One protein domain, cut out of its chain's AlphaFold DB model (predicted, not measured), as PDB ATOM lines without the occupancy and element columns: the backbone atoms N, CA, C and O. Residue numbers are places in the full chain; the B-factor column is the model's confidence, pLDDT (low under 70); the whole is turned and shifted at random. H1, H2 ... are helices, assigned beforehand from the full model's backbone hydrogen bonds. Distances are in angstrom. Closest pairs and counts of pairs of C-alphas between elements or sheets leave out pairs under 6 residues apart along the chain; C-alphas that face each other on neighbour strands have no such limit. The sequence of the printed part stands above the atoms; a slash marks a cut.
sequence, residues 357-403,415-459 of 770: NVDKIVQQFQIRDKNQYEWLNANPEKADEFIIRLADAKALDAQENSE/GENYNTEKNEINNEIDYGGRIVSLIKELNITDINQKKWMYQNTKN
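What this domain is: This is residues 357 to 403 and 415 to 459 of the 770 residues of an uncharacterized protein of Tenacibaculum skagerrakense (UniProt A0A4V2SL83). Two long helices, H3 and H4, run side by side in opposite ways, and three short helices gather about the part of the pair away from the cut. H2 crosses H4, H1 packs on the first residues of H3, and H5 folds back along the last part of H4. The printed part has 92 residues with five named helices, H1 to H5 in chain order, and no named strand; the class is all helix. It is only just loose, close to compact, with a radius of gyration of the C-alphas of 15.0 A, and the outline is a rod of 54 by 23 by 17 A.

How they stand to each other: H1, residues 357 to 364, and H2, residues 370 to 378, form a helical hairpin that only just touches, with 3 pairs of C-alphas within 8 A; the closest are Val 358 and Leu 376, 6.4 A. H1 touches residues 380 to 387 of H3, residues 380 to 400, at a steep tilt of 56 degrees; the closest C-alphas, Val 358 and Ala 383, are 5.2 A apart. H4, residues 416 to 441, is the hub, touching H2, H3 and H5. Its residues 416 to 425 touch H3 at a shallow tilt of 16 degrees, opposite ways, closest at C-alphas Ala 393 and Tyr 418, 4.8 A. Its residues 429 to 437 touch H2, about perpendicular at 82 degrees, with C-alphas Gln 372 and Gly 433 closest at 3.8 A. H5, residues 447 to 455, forms a helical hairpin with H4; C-alphas Gly 432 and Tyr 454 are closest, 6.8 A. H5 is apart from H1 and H3. In H1 to H5 every O i to N i+4 pair is within hydrogen-bond range.

Where its parts are: H1 begins at C-alpha 357 (299.711, 596.828, 493.747). H3 is 31.2 A long and H4 37.8 A. H5 ends at C-alpha 455 (281.897, 593.487, 489.007).

The domain as a whole: The C-alphas farthest apart, Glu 403 and Asn 443, are 54.6 A apart. Residues 404 to 414 are not printed, and C-alphas 403 and 415 are 14.7 A apart across this cut. The links printed whole are tight. Mean pLDDT of the printed part is 79.9; residues 400 to 403 and 441 to 453 are among those under 70.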
ATOM      1  N   ASN A 357     300.072 598.240 493.692       93.00
ATOM      2  CA  ASN A 357     299.711 596.828 493.747       93.00
ATOM      3  C   ASN A 357     299.287 596.309 492.370       93.00
ATOM      4  O   ASN A 357     299.697 595.210 492.008       93.00
ATOM      5  N   VAL A 358     298.618 597.128 491.544       93.31
ATOM      6  CA  VAL A 358     298.402 596.808 490.121       93.31
ATOM      7  C   VAL A 358     299.740 596.541 489.426       93.31
ATOM      8  O   VAL A 358     299.898 595.500 488.794       93.31
ATOM      9  N   ASP A 359     300.739 597.414 489.601       89.88
ATOM     10  CA  ASP A 359     302.077 597.204 489.025       89.88
ATOM     11  C   ASP A 359     302.722 595.888 489.492       89.88
ATOM     12  O   ASP A 359     303.355 595.197 488.691       89.88
ATOM     13  N   LYS A 360     302.587 595.544 490.782       90.69
ATOM     14  CA  LYS A 360     303.119 594.290 491.341       90.69
ATOM     15  C   LYS A 360     302.449 593.073 490.713       90.69
ATOM     16  O   LYS A 360     303.163 592.172 490.286       90.69
ATOM     17  N   ILE A 361     301.119 593.062 490.614       93.81
ATOM     18  CA  ILE A 361     300.360 591.968 489.988       93.81
ATOM     19  C   ILE A 361     300.757 591.819 488.518       93.81
ATOM     20  O   ILE A 361     301.106 590.725 488.083       93.81
ATOM     21  N   VAL A 362     300.828 592.923 487.770       90.25
ATOM     22  CA  VAL A 362     301.257 592.920 486.364       90.25
ATOM     23  C   VAL A 362     302.646 592.303 486.190       90.25
ATOM     24  O   VAL A 362     302.863 591.518 485.268       90.25
ATOM     25  N   GLN A 363     303.593 592.619 487.078       86.94
ATOM     26  CA  GLN A 363     304.921 592.005 487.051       86.94
ATOM     27  C   GLN A 363     304.896 590.528 487.454       86.94
ATOM     28  O   GLN A 363     305.503 589.704 486.771       86.94
ATOM     29  N   GLN A 364     304.218 590.197 488.554       89.44
ATOM     30  CA  GLN A 364     304.199 588.861 489.150       89.44
ATOM     31  C   GLN A 364     303.539 587.824 488.236       89.44
ATOM     32  O   GLN A 364     304.028 586.698 488.139       89.44
ATOM     33  N   PHE A 365     302.476 588.220 487.536       89.94
ATOM     34  CA  PHE A 365     301.753 587.392 486.569       89.94
ATOM     35  C   PHE A 365     302.240 587.586 485.130       89.94
ATOM     36  O   PHE A 365     301.719 586.965 484.215       89.94
ATOM     37  N   GLN A 366     303.259 588.429 484.920       87.25
ATOM     38  CA  GLN A 366     303.822 588.732 483.601       87.25
ATOM     39  C   GLN A 366     302.759 589.136 482.568       87.25
ATOM     40  O   GLN A 366     302.860 588.784 481.396       87.25
ATOM     41  N   ILE A 367     301.759 589.906 482.997       86.69
ATOM     42  CA  ILE A 367     300.638 590.326 482.152       86.69
ATOM     43  C   ILE A 367     301.187 591.090 480.947       86.69
ATOM     44  O   ILE A 367     302.049 591.961 481.088       86.69
ATOM     45  N   ARG A 368     300.715 590.736 479.750       82.25
ATOM     46  CA  ARG A 368     301.062 591.397 478.477       82.25
ATOM     47  C   ARG A 368     299.835 591.783 477.663       82.25
ATOM     48  O   ARG A 368     299.935 592.662 476.813       82.25
ATOM     49  N   ASP A 369     298.695 591.155 477.929       85.38
ATOM     50  CA  ASP A 369     297.447 591.494 477.266       85.38
ATOM     51  C   ASP A 369     296.946 592.875 477.725       85.38
ATOM     52  O   ASP A 369     296.862 593.189 478.919       85.38
ATOM     53  N   LYS A 370     296.624 593.728 476.748       85.88
ATOM     54  CA  LYS A 370     296.216 595.116 476.997       85.88
ATOM     55  C   LYS A 370     294.867 595.194 477.706       85.88
ATOM     56  O   LYS A 370     294.662 596.113 478.496       85.88
ATOM     57  N   ASN A 371     293.969 594.252 477.439       88.19
ATOM     58  CA  ASN A 371     292.646 594.216 478.040       88.19
ATOM     59  C   ASN A 371     292.719 593.755 479.504       88.19
ATOM     60  O   ASN A 371     292.068 594.356 480.354       88.19
ATOM     61  N   GLN A 372     293.567 592.773 479.828       91.44
ATOM     62  CA  GLN A 372     293.863 592.368 481.211       91.44
ATOM     63  C   GLN A 372     294.449 593.529 482.024       91.44
ATOM     64  O   GLN A 372     293.998 593.819 483.133       91.44
ATOM     65  N   TYR A 373     295.430 594.240 481.452       90.38
ATOM     66  CA  TYR A 373     296.005 595.427 482.084       90.38
ATOM     67  C   TYR A 373     294.955 596.528 482.289       90.38
ATOM     68  O   TYR A 373     294.889 597.131 483.359       90.38
ATOM     69  N   GLU A 374     294.117 596.801 481.288       90.50
ATOM     70  CA  GLU A 374     293.036 597.789 481.384       90.50
ATOM     71  C   GLU A 374     292.010 597.416 482.463       90.50
ATOM     72  O   GLU A 374     291.622 598.278 483.250       90.50
ATOM     73  N   TRP A 375     291.644 596.137 482.566       92.44
ATOM     74  CA  TRP A 375     290.741 595.646 483.603       92.44
ATOM     75  C   TRP A 375     291.311 595.846 485.013       92.44
ATOM     76  O   TRP A 375     290.620 596.388 485.876       92.44
ATOM     77  N   LEU A 376     292.583 595.501 485.241       93.25
ATOM     78  CA  LEU A 376     293.246 595.729 486.533       93.25
ATOM     79  C   LEU A 376     293.340 597.217 486.889       93.25
ATOM     80  O   LEU A 376     293.188 597.590 488.048       93.25
ATOM     81  N   ASN A 377     293.570 598.088 485.903       91.88
ATOM     82  CA  ASN A 377     293.566 599.535 486.134       91.88
ATOM     83  C   ASN A 377     292.173 600.087 486.447       91.88
ATOM     84  O   ASN A 377     292.068 601.090 487.150       91.88
ATOM     85  N   ALA A 378     291.122 599.463 485.915       90.12
ATOM     86  CA  ALA A 378     289.743 599.832 486.204       90.12
ATOM     87  C   ALA A 378     289.254 599.311 487.566       90.12
ATOM     88  O   ALA A 378     288.297 599.868 488.097       90.12
ATOM     89  N   ASN A 379     289.914 598.286 488.121       90.38
ATOM     90  CA  ASN A 379     289.562 597.640 489.389       90.38
ATOM     91  C   ASN A 379     290.809 597.505 490.294       90.38
ATOM     92  O   ASN A 379     291.240 596.389 490.593       90.38
ATOM     93  N   PRO A 380     291.457 598.614 490.702       93.12
ATOM     94  CA  PRO A 380     292.685 598.567 491.501       93.12
ATOM     95  C   PRO A 380     292.515 597.826 492.835       93.12
ATOM     96  O   PRO A 380     293.469 597.212 493.309       93.12
ATOM     97  N   GLU A 381     291.309 597.824 493.403       92.56
ATOM     98  CA  GLU A 381     290.949 597.074 494.608       92.56
ATOM     99  C   GLU A 381     291.105 595.558 494.436       92.56
ATOM    100  O   GLU A 381     291.442 594.865 495.393       92.56
ATOM    101  N   LYS A 382     290.944 595.034 493.211       91.62
ATOM    102  CA  LYS A 382     291.205 593.619 492.926       91.62
ATOM    103  C   LYS A 382     292.682 593.282 493.039       91.62
ATOM    104  O   LYS A 382     293.026 592.221 493.542       91.62
ATOM    105  N   ALA A 383     293.568 594.194 492.642       93.19
ATOM    106  CA  ALA A 383     294.998 593.985 492.841       93.19
ATOM    107  C   ALA A 383     295.371 593.976 494.333       93.19
ATOM    108  O   ALA A 383     296.257 593.221 494.725       93.19
ATOM    109  N   ASP A 384     294.697 594.779 495.162       92.75
ATOM    110  CA  ASP A 384     294.882 594.751 496.616       92.75
ATOM    111  C   ASP A 384     294.414 593.409 497.206       92.75
ATOM    112  O   ASP A 384     295.165 592.772 497.944       92.75
ATOM    113  N   GLU A 385     293.224 592.943 496.809       94.31
ATOM    114  CA  GLU A 385     292.674 591.630 497.181       94.31
ATOM    115  C   GLU A 385     293.627 590.485 496.798       94.31
ATOM    116  O   GLU A 385     293.946 589.636 497.628       94.31
ATOM    117  N   PHE A 386     294.143 590.482 495.565       95.75
ATOM    118  CA  PHE A 386     295.057 589.446 495.075       95.75
ATOM    119  C   PHE A 386     296.363 589.388 495.866       95.75
ATOM    120  O   PHE A 386     296.858 588.301 496.153       95.75
ATOM    121  N   ILE A 387     296.931 590.539 496.244       94.25
ATOM    122  CA  ILE A 387     298.147 590.573 497.067       94.25
ATOM    123  C   ILE A 387     297.893 589.966 498.452       94.25
ATOM    124  O   ILE A 387     298.764 589.254 498.949       94.25
ATOM    125  N   ILE A 388     296.724 590.222 499.049       93.94
ATOM    126  CA  ILE A 388     296.331 589.638 500.341       93.94
ATOM    127  C   ILE A 388     296.186 588.120 500.205       93.94
ATOM    128  O   ILE A 388     296.876 587.387 500.905       93.94
ATOM    129  N   ARG A 389     295.407 587.647 499.226       94.12
ATOM    130  CA  ARG A 389     295.194 586.211 498.963       94.12
ATOM    131  C   ARG A 389     296.508 585.449 498.757       94.12
ATOM    132  O   ARG A 389     296.730 584.402 499.355       94.12
ATOM    133  N   LEU A 390     297.436 586.016 497.982       92.75
ATOM    134  CA  LEU A 390     298.765 585.431 497.762       92.75
ATOM    135  C   LEU A 390     299.643 585.418 499.022       92.75
ATOM    136  O   LEU A 390     300.516 584.556 499.141       92.75
ATOM    137  N   ALA A 391     299.480 586.391 499.921       91.69
ATOM    138  CA  ALA A 391     300.191 586.420 501.195       91.69
ATOM    139  C   ALA A 391     299.623 585.380 502.169       91.69
ATOM    140  O   ALA A 391     300.405 584.661 502.791       91.69
ATOM    141  N   ASP A 392     298.299 585.254 502.235       89.88
ATOM    142  CA  ASP A 392     297.603 584.275 503.072       89.88
ATOM    143  C   ASP A 392     297.934 582.843 502.630       89.88
ATOM    144  O   ASP A 392     298.340 582.024 503.451       89.88
ATOM    145  N   ALA A 393     297.902 582.564 501.322       88.88
ATOM    146  CA  ALA A 393     298.283 581.259 500.781       88.88
ATOM    147  C   ALA A 393     299.749 580.894 501.091       88.88
ATOM    148  O   ALA A 393     300.045 579.762 501.461       88.88
ATOM    149  N   LYS A 394     300.674 581.867 501.029       88.62
ATOM    150  CA  LYS A 394     302.073 581.660 501.455       88.62
ATOM    151  C   LYS A 394     302.205 581.389 502.951       88.62
ATOM    152  O   LYS A 394     303.111 580.661 503.350       88.62
ATOM    153  N   ALA A 395     301.380 582.029 503.775       87.06
ATOM    154  CA  ALA A 395     301.397 581.819 505.217       87.06
ATOM    155  C   ALA A 395     300.902 580.410 505.573       87.06
ATOM    156  O   ALA A 395     301.511 579.772 506.429       87.06
ATOM    157  N   LEU A 396     299.875 579.911 504.876       84.25
ATOM    158  CA  LEU A 396     299.391 578.532 505.002       84.25
ATOM    159  C   LEU A 396     300.474 577.519 504.614       84.25
ATOM    160  O   LEU A 396     300.804 576.648 505.413       84.25
ATOM    161  N   ASP A 397     301.128 577.713 503.463       81.31
ATOM    162  CA  ASP A 397     302.245 576.850 503.052       81.31
ATOM    163  C   ASP A 397     303.388 576.854 504.088       81.31
ATOM    164  O   ASP A 397     304.039 575.837 504.323       81.31
ATOM    165  N   ALA A 398     303.667 577.990 504.737       80.94
ATOM    166  CA  ALA A 398     304.692 578.073 505.779       80.94
ATOM    167  C   ALA A 398     304.287 577.361 507.086       80.94
ATOM    168  O   ALA A 398     305.165 576.857 507.786       80.94
ATOM    169  N   GLN A 399     302.990 577.315 507.408       75.88
ATOM    170  CA  GLN A 399     302.457 576.597 508.570       75.88
ATOM    171  C   GLN A 399     302.507 575.081 508.365       75.88
ATOM    172  O   GLN A 399     303.001 574.383 509.250       75.88
ATOM    173  N   GLU A 400     302.114 574.584 507.188       66.50
ATOM    174  CA  GLU A 400     302.191 573.154 506.844       66.50
ATOM    175  C   GLU A 400     303.629 572.609 506.923       66.50
ATOM    176  O   GLU A 400     303.852 571.478 507.341       66.50
ATOM    177  N   ASN A 401     304.635 573.440 506.630       60.66
ATOM    178  CA  ASN A 401     306.052 573.077 506.760       60.66
ATOM    179  C   ASN A 401     306.575 573.009 508.211       60.66
ATOM    180  O   ASN A 401     307.735 572.648 508.422       60.66
ATOM    181  N   SER A 402     305.778 573.422 509.203       57.53
ATOM    182  CA  SER A 402     306.191 573.512 510.611       57.53
ATOM    183  C   SER A 402     305.596 572.430 511.518       57.53
ATOM    184  O   SER A 402     306.068 572.269 512.646       57.53
ATOM    185  N   GLU A 403     304.615 571.662 511.035       56.56
ATOM    186  CA  GLU A 403     304.020 570.543 511.770       56.56
ATOM    187  C   GLU A 403     304.740 569.217 511.435       56.56
ATOM    188  O   GLU A 403     305.103 568.989 510.278       56.56
ATOM    189  N   GLY A 415     303.952 574.194 498.819       63.69
ATOM    190  CA  GLY A 415     303.537 575.265 497.907       63.69
ATOM    191  C   GLY A 415     302.222 575.033 497.151       63.69
ATOM    192  O   GLY A 415     301.949 575.762 496.189       63.69
ATOM    193  N   GLU A 416     301.433 574.015 497.503       80.50
ATOM    194  CA  GLU A 416     300.155 573.712 496.845       80.50
ATOM    195  C   GLU A 416     299.129 574.847 496.995       80.50
ATOM    196  O   GLU A 416     298.505 575.230 495.996       80.50
ATOM    197  N   ASN A 417     299.020 575.465 498.180       81.88
ATOM    198  CA  ASN A 417     298.061 576.548 498.411       81.88
ATOM    199  C   ASN A 417     298.420 577.778 497.570       81.88
ATOM    200  O   ASN A 417     297.578 578.309 496.843       81.88
ATOM    201  N   TYR A 418     299.688 578.206 497.587       84.56
ATOM    202  CA  TYR A 418     300.125 579.356 496.794       84.56
ATOM    203  C   TYR A 418     299.968 579.145 495.283       84.56
ATOM    204  O   TYR A 418     299.585 580.075 494.568       84.56
ATOM    205  N   ASN A 419     300.263 577.948 494.768       85.50
ATOM    206  CA  ASN A 419     300.121 577.664 493.339       85.50
ATOM    207  C   ASN A 419     298.653 577.597 492.904       85.50
ATOM    208  O   ASN A 419     298.319 578.111 491.833       85.50
ATOM    209  N   THR A 420     297.783 577.018 493.733       85.25
ATOM    210  CA  THR A 420     296.332 576.997 493.502       85.25
ATOM    211  C   THR A 420     295.784 578.418 493.450       85.25
ATOM    212  O   THR A 420     295.199 578.814 492.441       85.25
ATOM    213  N   GLU A 421     296.095 579.230 494.460       88.25
ATOM    214  CA  GLU A 421     295.661 580.625 494.547       88.25
ATOM    215  C   GLU A 421     296.162 581.458 493.358       88.25
ATOM    216  O   GLU A 421     295.428 582.234 492.740       88.25
ATOM    217  N   LYS A 422     297.423 581.253 492.961       89.88
ATOM    218  CA  LYS A 422     297.994 581.893 491.775       89.88
ATOM    219  C   LYS A 422     297.216 581.520 490.506       89.88
ATOM    220  O   LYS A 422     296.964 582.395 489.682       89.88
ATOM    221  N   ASN A 423     296.825 580.261 490.328       87.25
ATOM    222  CA  ASN A 423     296.045 579.848 489.158       87.25
ATOM    223  C   ASN A 423     294.642 580.471 489.155       87.25
ATOM    224  O   ASN A 423     294.174 580.917 488.106       87.25
ATOM    225  N   GLU A 424     293.986 580.557 490.313       85.44
ATOM    226  CA  GLU A 424     292.677 581.205 490.439       85.44
ATOM    227  C   GLU A 424     292.732 582.693 490.091       85.44
ATOM    228  O   GLU A 424     291.940 583.166 489.272       85.44
ATOM    229  N   ILE A 425     293.718 583.412 490.631       90.94
ATOM    230  CA  ILE A 425     293.935 584.828 490.320       90.94
ATOM    231  C   ILE A 425     294.218 585.019 488.825       90.94
ATOM    232  O   ILE A 425     293.682 585.942 488.208       90.94
ATOM    233  N   ASN A 426     295.014 584.137 488.213       89.56
ATOM    234  CA  ASN A 426     295.286 584.206 486.779       89.56
ATOM    235  C   ASN A 426     294.001 584.036 485.947       89.56
ATOM    236  O   ASN A 426     293.774 584.801 485.013       89.56
ATOM    237  N   ASN A 427     293.123 583.105 486.331       83.81
ATOM    238  CA  ASN A 427     291.822 582.925 485.683       83.81
ATOM    239  C   ASN A 427     290.923 584.163 485.837       83.81
ATOM    240  O   ASN A 427     290.262 584.566 484.881       83.81
ATOM    241  N   GLU A 428     290.896 584.793 487.014       87.25
ATOM    242  CA  GLU A 428     290.134 586.032 487.225       87.25
ATOM    243  C   GLU A 428     290.635 587.185 486.349       87.25
ATOM    244  O   GLU A 428     289.824 587.899 485.754       87.25
ATOM    245  N   ILE A 429     291.957 587.338 486.225       89.06
ATOM    246  CA  ILE A 429     292.583 588.327 485.340       89.06
ATOM    247  C   ILE A 429     292.214 588.048 483.877       89.06
ATOM    248  O   ILE A 429     291.827 588.975 483.157       89.06
ATOM    249  N   ASP A 430     292.273 586.786 483.443       84.62
ATOM    250  CA  ASP A 430     291.884 586.367 482.093       84.62
ATOM    251  C   ASP A 430     290.414 586.696 481.800       84.62
ATOM    252  O   ASP A 430     290.105 587.277 480.754       84.62
ATOM    253  N   TYR A 431     289.503 586.388 482.730       80.00
ATOM    254  CA  TYR A 431     288.094 586.760 482.599       80.00
ATOM    255  C   TYR A 431     287.926 588.274 482.513       80.00
ATOM    256  O   TYR A 431     287.215 588.756 481.636       80.00
ATOM    257  N   GLY A 432     288.612 589.033 483.366       83.12
ATOM    258  CA  GLY A 432     288.611 590.492 483.326       83.12
ATOM    259  C   GLY A 432     289.020 591.067 481.968       83.12
ATOM    260  O   GLY A 432     288.341 591.949 481.435       83.12
ATOM    261  N   GLY A 433     290.082 590.523 481.366       84.50
ATOM    262  CA  GLY A 433     290.528 590.911 480.027       84.50
ATOM    263  C   GLY A 433     289.468 590.666 478.949       84.50
ATOM    264  O   GLY A 433     289.195 591.546 478.131       84.50
ATOM    265  N   ARG A 434     288.789 589.518 478.987       77.12
ATOM    266  CA  ARG A 434     287.688 589.214 478.058       77.12
ATOM    267  C   ARG A 434     286.525 590.200 478.171       77.12
ATOM    268  O   ARG A 434     286.028 590.687 477.158       77.12
ATOM    269  N   ILE A 435     286.157 590.594 479.392       73.56
ATOM    270  CA  ILE A 435     285.118 591.612 479.626       73.56
ATOM    271  C   ILE A 435     285.466 592.948 478.977       73.56
ATOM    272  O   ILE A 435     284.599 593.586 478.380       73.56
ATOM    273  N   VAL A 436     286.723 593.383 479.073       80.12
ATOM    274  CA  VAL A 436     287.169 594.615 478.410       80.12
ATOM    275  C   VAL A 436     287.067 594.488 476.885       80.12
ATOM    276  O   VAL A 436     286.647 595.452 476.240       80.12
ATOM    277  N   SER A 437     287.399 593.325 476.306       76.06
ATOM    278  CA  SER A 437     287.195 593.073 474.868       76.06
ATOM    279  C   SER A 437     285.723 593.214 474.494       76.06
ATOM    280  O   SER A 437     285.377 594.019 473.630       76.06
ATOM    281  N   LEU A 438     284.844 592.543 475.239       59.81
ATOM    282  CA  LEU A 438     283.404 592.575 475.013       59.81
ATOM    283  C   LEU A 438     282.824 593.994 475.133       59.81
ATOM    284  O   LEU A 438     282.017 594.406 474.306       59.81
ATOM    285  N   ILE A 439     283.258 594.785 476.119       63.38
ATOM    286  CA  ILE A 439     282.857 596.197 476.266       63.38
ATOM    287  C   ILE A 439     283.206 597.010 475.015       63.38
ATOM    288  O   ILE A 439     282.411 597.855 474.593       63.38
ATOM    289  N   LYS A 440     284.389 596.777 474.433       70.69
ATOM    290  CA  LYS A 440     284.845 597.465 473.217       70.69
ATOM    291  C   LYS A 440     284.053 597.012 471.997       70.69
ATOM    292  O   LYS A 440     283.589 597.859 471.241       70.69
ATOM    293  N   GLU A 441     283.865 595.706 471.837       60.59
ATOM    294  CA  GLU A 441     283.107 595.109 470.731       60.59
ATOM    295  C   GLU A 441     281.642 595.558 470.727       60.59
ATOM    296  O   GLU A 441     281.102 595.908 469.682       60.59
ATOM    297  N   LEU A 442     281.020 595.642 471.906       50.53
ATOM    298  CA  LEU A 442     279.648 596.123 472.078       50.53
ATOM    299  C   LEU A 442     279.532 597.657 472.101       50.53
ATOM    300  O   LEU A 442     278.429 598.184 472.244       50.53
ATOM    301  N   ASN A 443     280.652 598.380 471.981       55.62
ATOM    302  CA  ASN A 443     280.725 599.841 472.049       55.62
ATOM    303  C   ASN A 443     279.994 600.428 473.276       55.62
ATOM    304  O   ASN A 443     279.264 601.419 473.193       55.62
ATOM    305  N   ILE A 444     280.175 599.798 474.438       53.06
ATOM    306  CA  ILE A 444     279.562 600.242 475.690       53.06
ATOM    307  C   ILE A 444     280.302 601.492 476.172       53.06
ATOM    308  O   ILE A 444     281.478 601.438 476.537       53.06
ATOM    309  N   THR A 445     279.621 602.638 476.184       61.34
ATOM    310  CA  THR A 445     280.207 603.928 476.596       61.34
ATOM    311  C   THR A 445     279.787 604.378 477.993       61.34
ATOM    312  O   THR A 445     280.474 605.208 478.585       61.34
ATOM    313  N   ASP A 446     278.687 603.846 478.531       63.62
ATOM    314  CA  ASP A 446     278.164 604.234 479.843       63.62
ATOM    315  C   ASP A 446     279.040 603.704 480.992       63.62
ATOM    316  O   ASP A 446     279.428 602.535 481.026       63.62
ATOM    317  N   ILE A 447     279.355 604.577 481.950       64.25
ATOM    318  CA  ILE A 447     280.289 604.268 483.040       64.25
ATOM    319  C   ILE A 447     279.721 603.255 484.041       64.25
ATOM    320  O   ILE A 447     280.469 602.433 484.573       64.25
ATOM    321  N   ASN A 448     278.405 603.268 484.272       56.00
ATOM    322  CA  ASN A 448     277.756 602.360 485.213       56.00
ATOM    323  C   ASN A 448     277.643 600.956 484.613       56.00
ATOM    324  O   ASN A 448     277.875 599.975 485.315       56.00
ATOM    325  N   GLN A 449     277.375 600.858 483.307       49.47
ATOM    326  CA  GLN A 449     277.382 599.589 482.573       49.47
ATOM    327  C   GLN A 449     278.762 598.926 482.615       49.47
ATOM    328  O   GLN A 449     278.868 597.753 482.972       49.47
ATOM    329  N   LYS A 450     279.832 599.689 482.338       63.69
ATOM    330  CA  LYS A 450     281.214 599.185 482.447       63.69
ATOM    331  C   LYS A 450     281.514 598.674 483.851       63.69
ATOM    332  O   LYS A 450     282.001 597.558 484.006       63.69
ATOM    333  N   LYS A 451     281.178 599.471 484.872       67.69
ATOM    334  CA  LYS A 451     281.398 599.106 486.275       67.69
ATOM    335  C   LYS A 451     280.665 597.818 486.648       67.69
ATOM    336  O   LYS A 451     281.261 596.944 487.265       67.69
ATOM    337  N   TRP A 452     279.407 597.665 486.236       65.25
ATOM    338  CA  TRP A 452     278.643 596.447 486.499       65.25
ATOM    339  C   TRP A 452     279.269 595.216 485.830       65.25
ATOM    340  O   TRP A 452     279.407 594.178 486.479       65.25
ATOM    341  N   MET A 453     279.698 595.328 484.568       59.06
ATOM    342  CA  MET A 453     280.355 594.224 483.856       59.06
ATOM    343  C   MET A 453     281.670 593.820 484.528       59.06
ATOM    344  O   MET A 453     281.934 592.630 484.686       59.06
ATOM    345  N   TYR A 454     282.460 594.792 484.992       72.75
ATOM    346  CA  TYR A 454     283.682 594.520 485.751       72.75
ATOM    347  C   TYR A 454     283.425 593.843 487.102       72.75
ATOM    348  O   TYR A 454     284.240 593.038 487.537       72.75
ATOM    349  N   GLN A 455     282.283 594.108 487.737       66.25
ATOM    350  CA  GLN A 455     281.897 593.487 489.007       66.25
ATOM    351  C   GLN A 455     281.294 592.081 488.849       66.25
ATOM    352  O   GLN A 455     281.194 591.348 489.828       66.25
ATOM    353  N   ASN A 456     280.899 591.686 487.634       61.62
ATOM    354  CA  ASN A 456     280.217 590.417 487.348       61.62
ATOM    355  C   ASN A 456     280.992 589.550 486.337       61.62
ATOM    356  O   ASN A 456     280.392 588.814 485.549       61.62
ATOM    357  N   THR A 457     282.325 589.618 486.363       64.19
ATOM    358  CA  THR A 457     283.235 589.021 485.364       64.19
ATOM    359  C   THR A 457     282.951 587.552 485.067       64.19
ATOM    360  O   THR A 457     282.873 587.184 483.900       64.19
ATOM    361  N   LYS A 458     282.722 586.721 486.091       58.97
ATOM    362  CA  LYS A 458     282.442 585.280 485.929       58.97
ATOM    363  C   LYS A 458     281.126 584.991 485.196       58.97
ATOM    364  O   LYS A 458     281.046 584.046 484.417       58.97
ATOM    365  N   ASN A 459     280.092 585.796 485.439       52.56
ATOM    366  CA  ASN A 459     278.788 585.624 484.792       52.56
ATOM    367  C   ASN A 459     278.826 586.111 483.341       52.56
ATOM    368  O   ASN A 459     278.231 585.498 482.460       52.56
TER     369      ASN A 459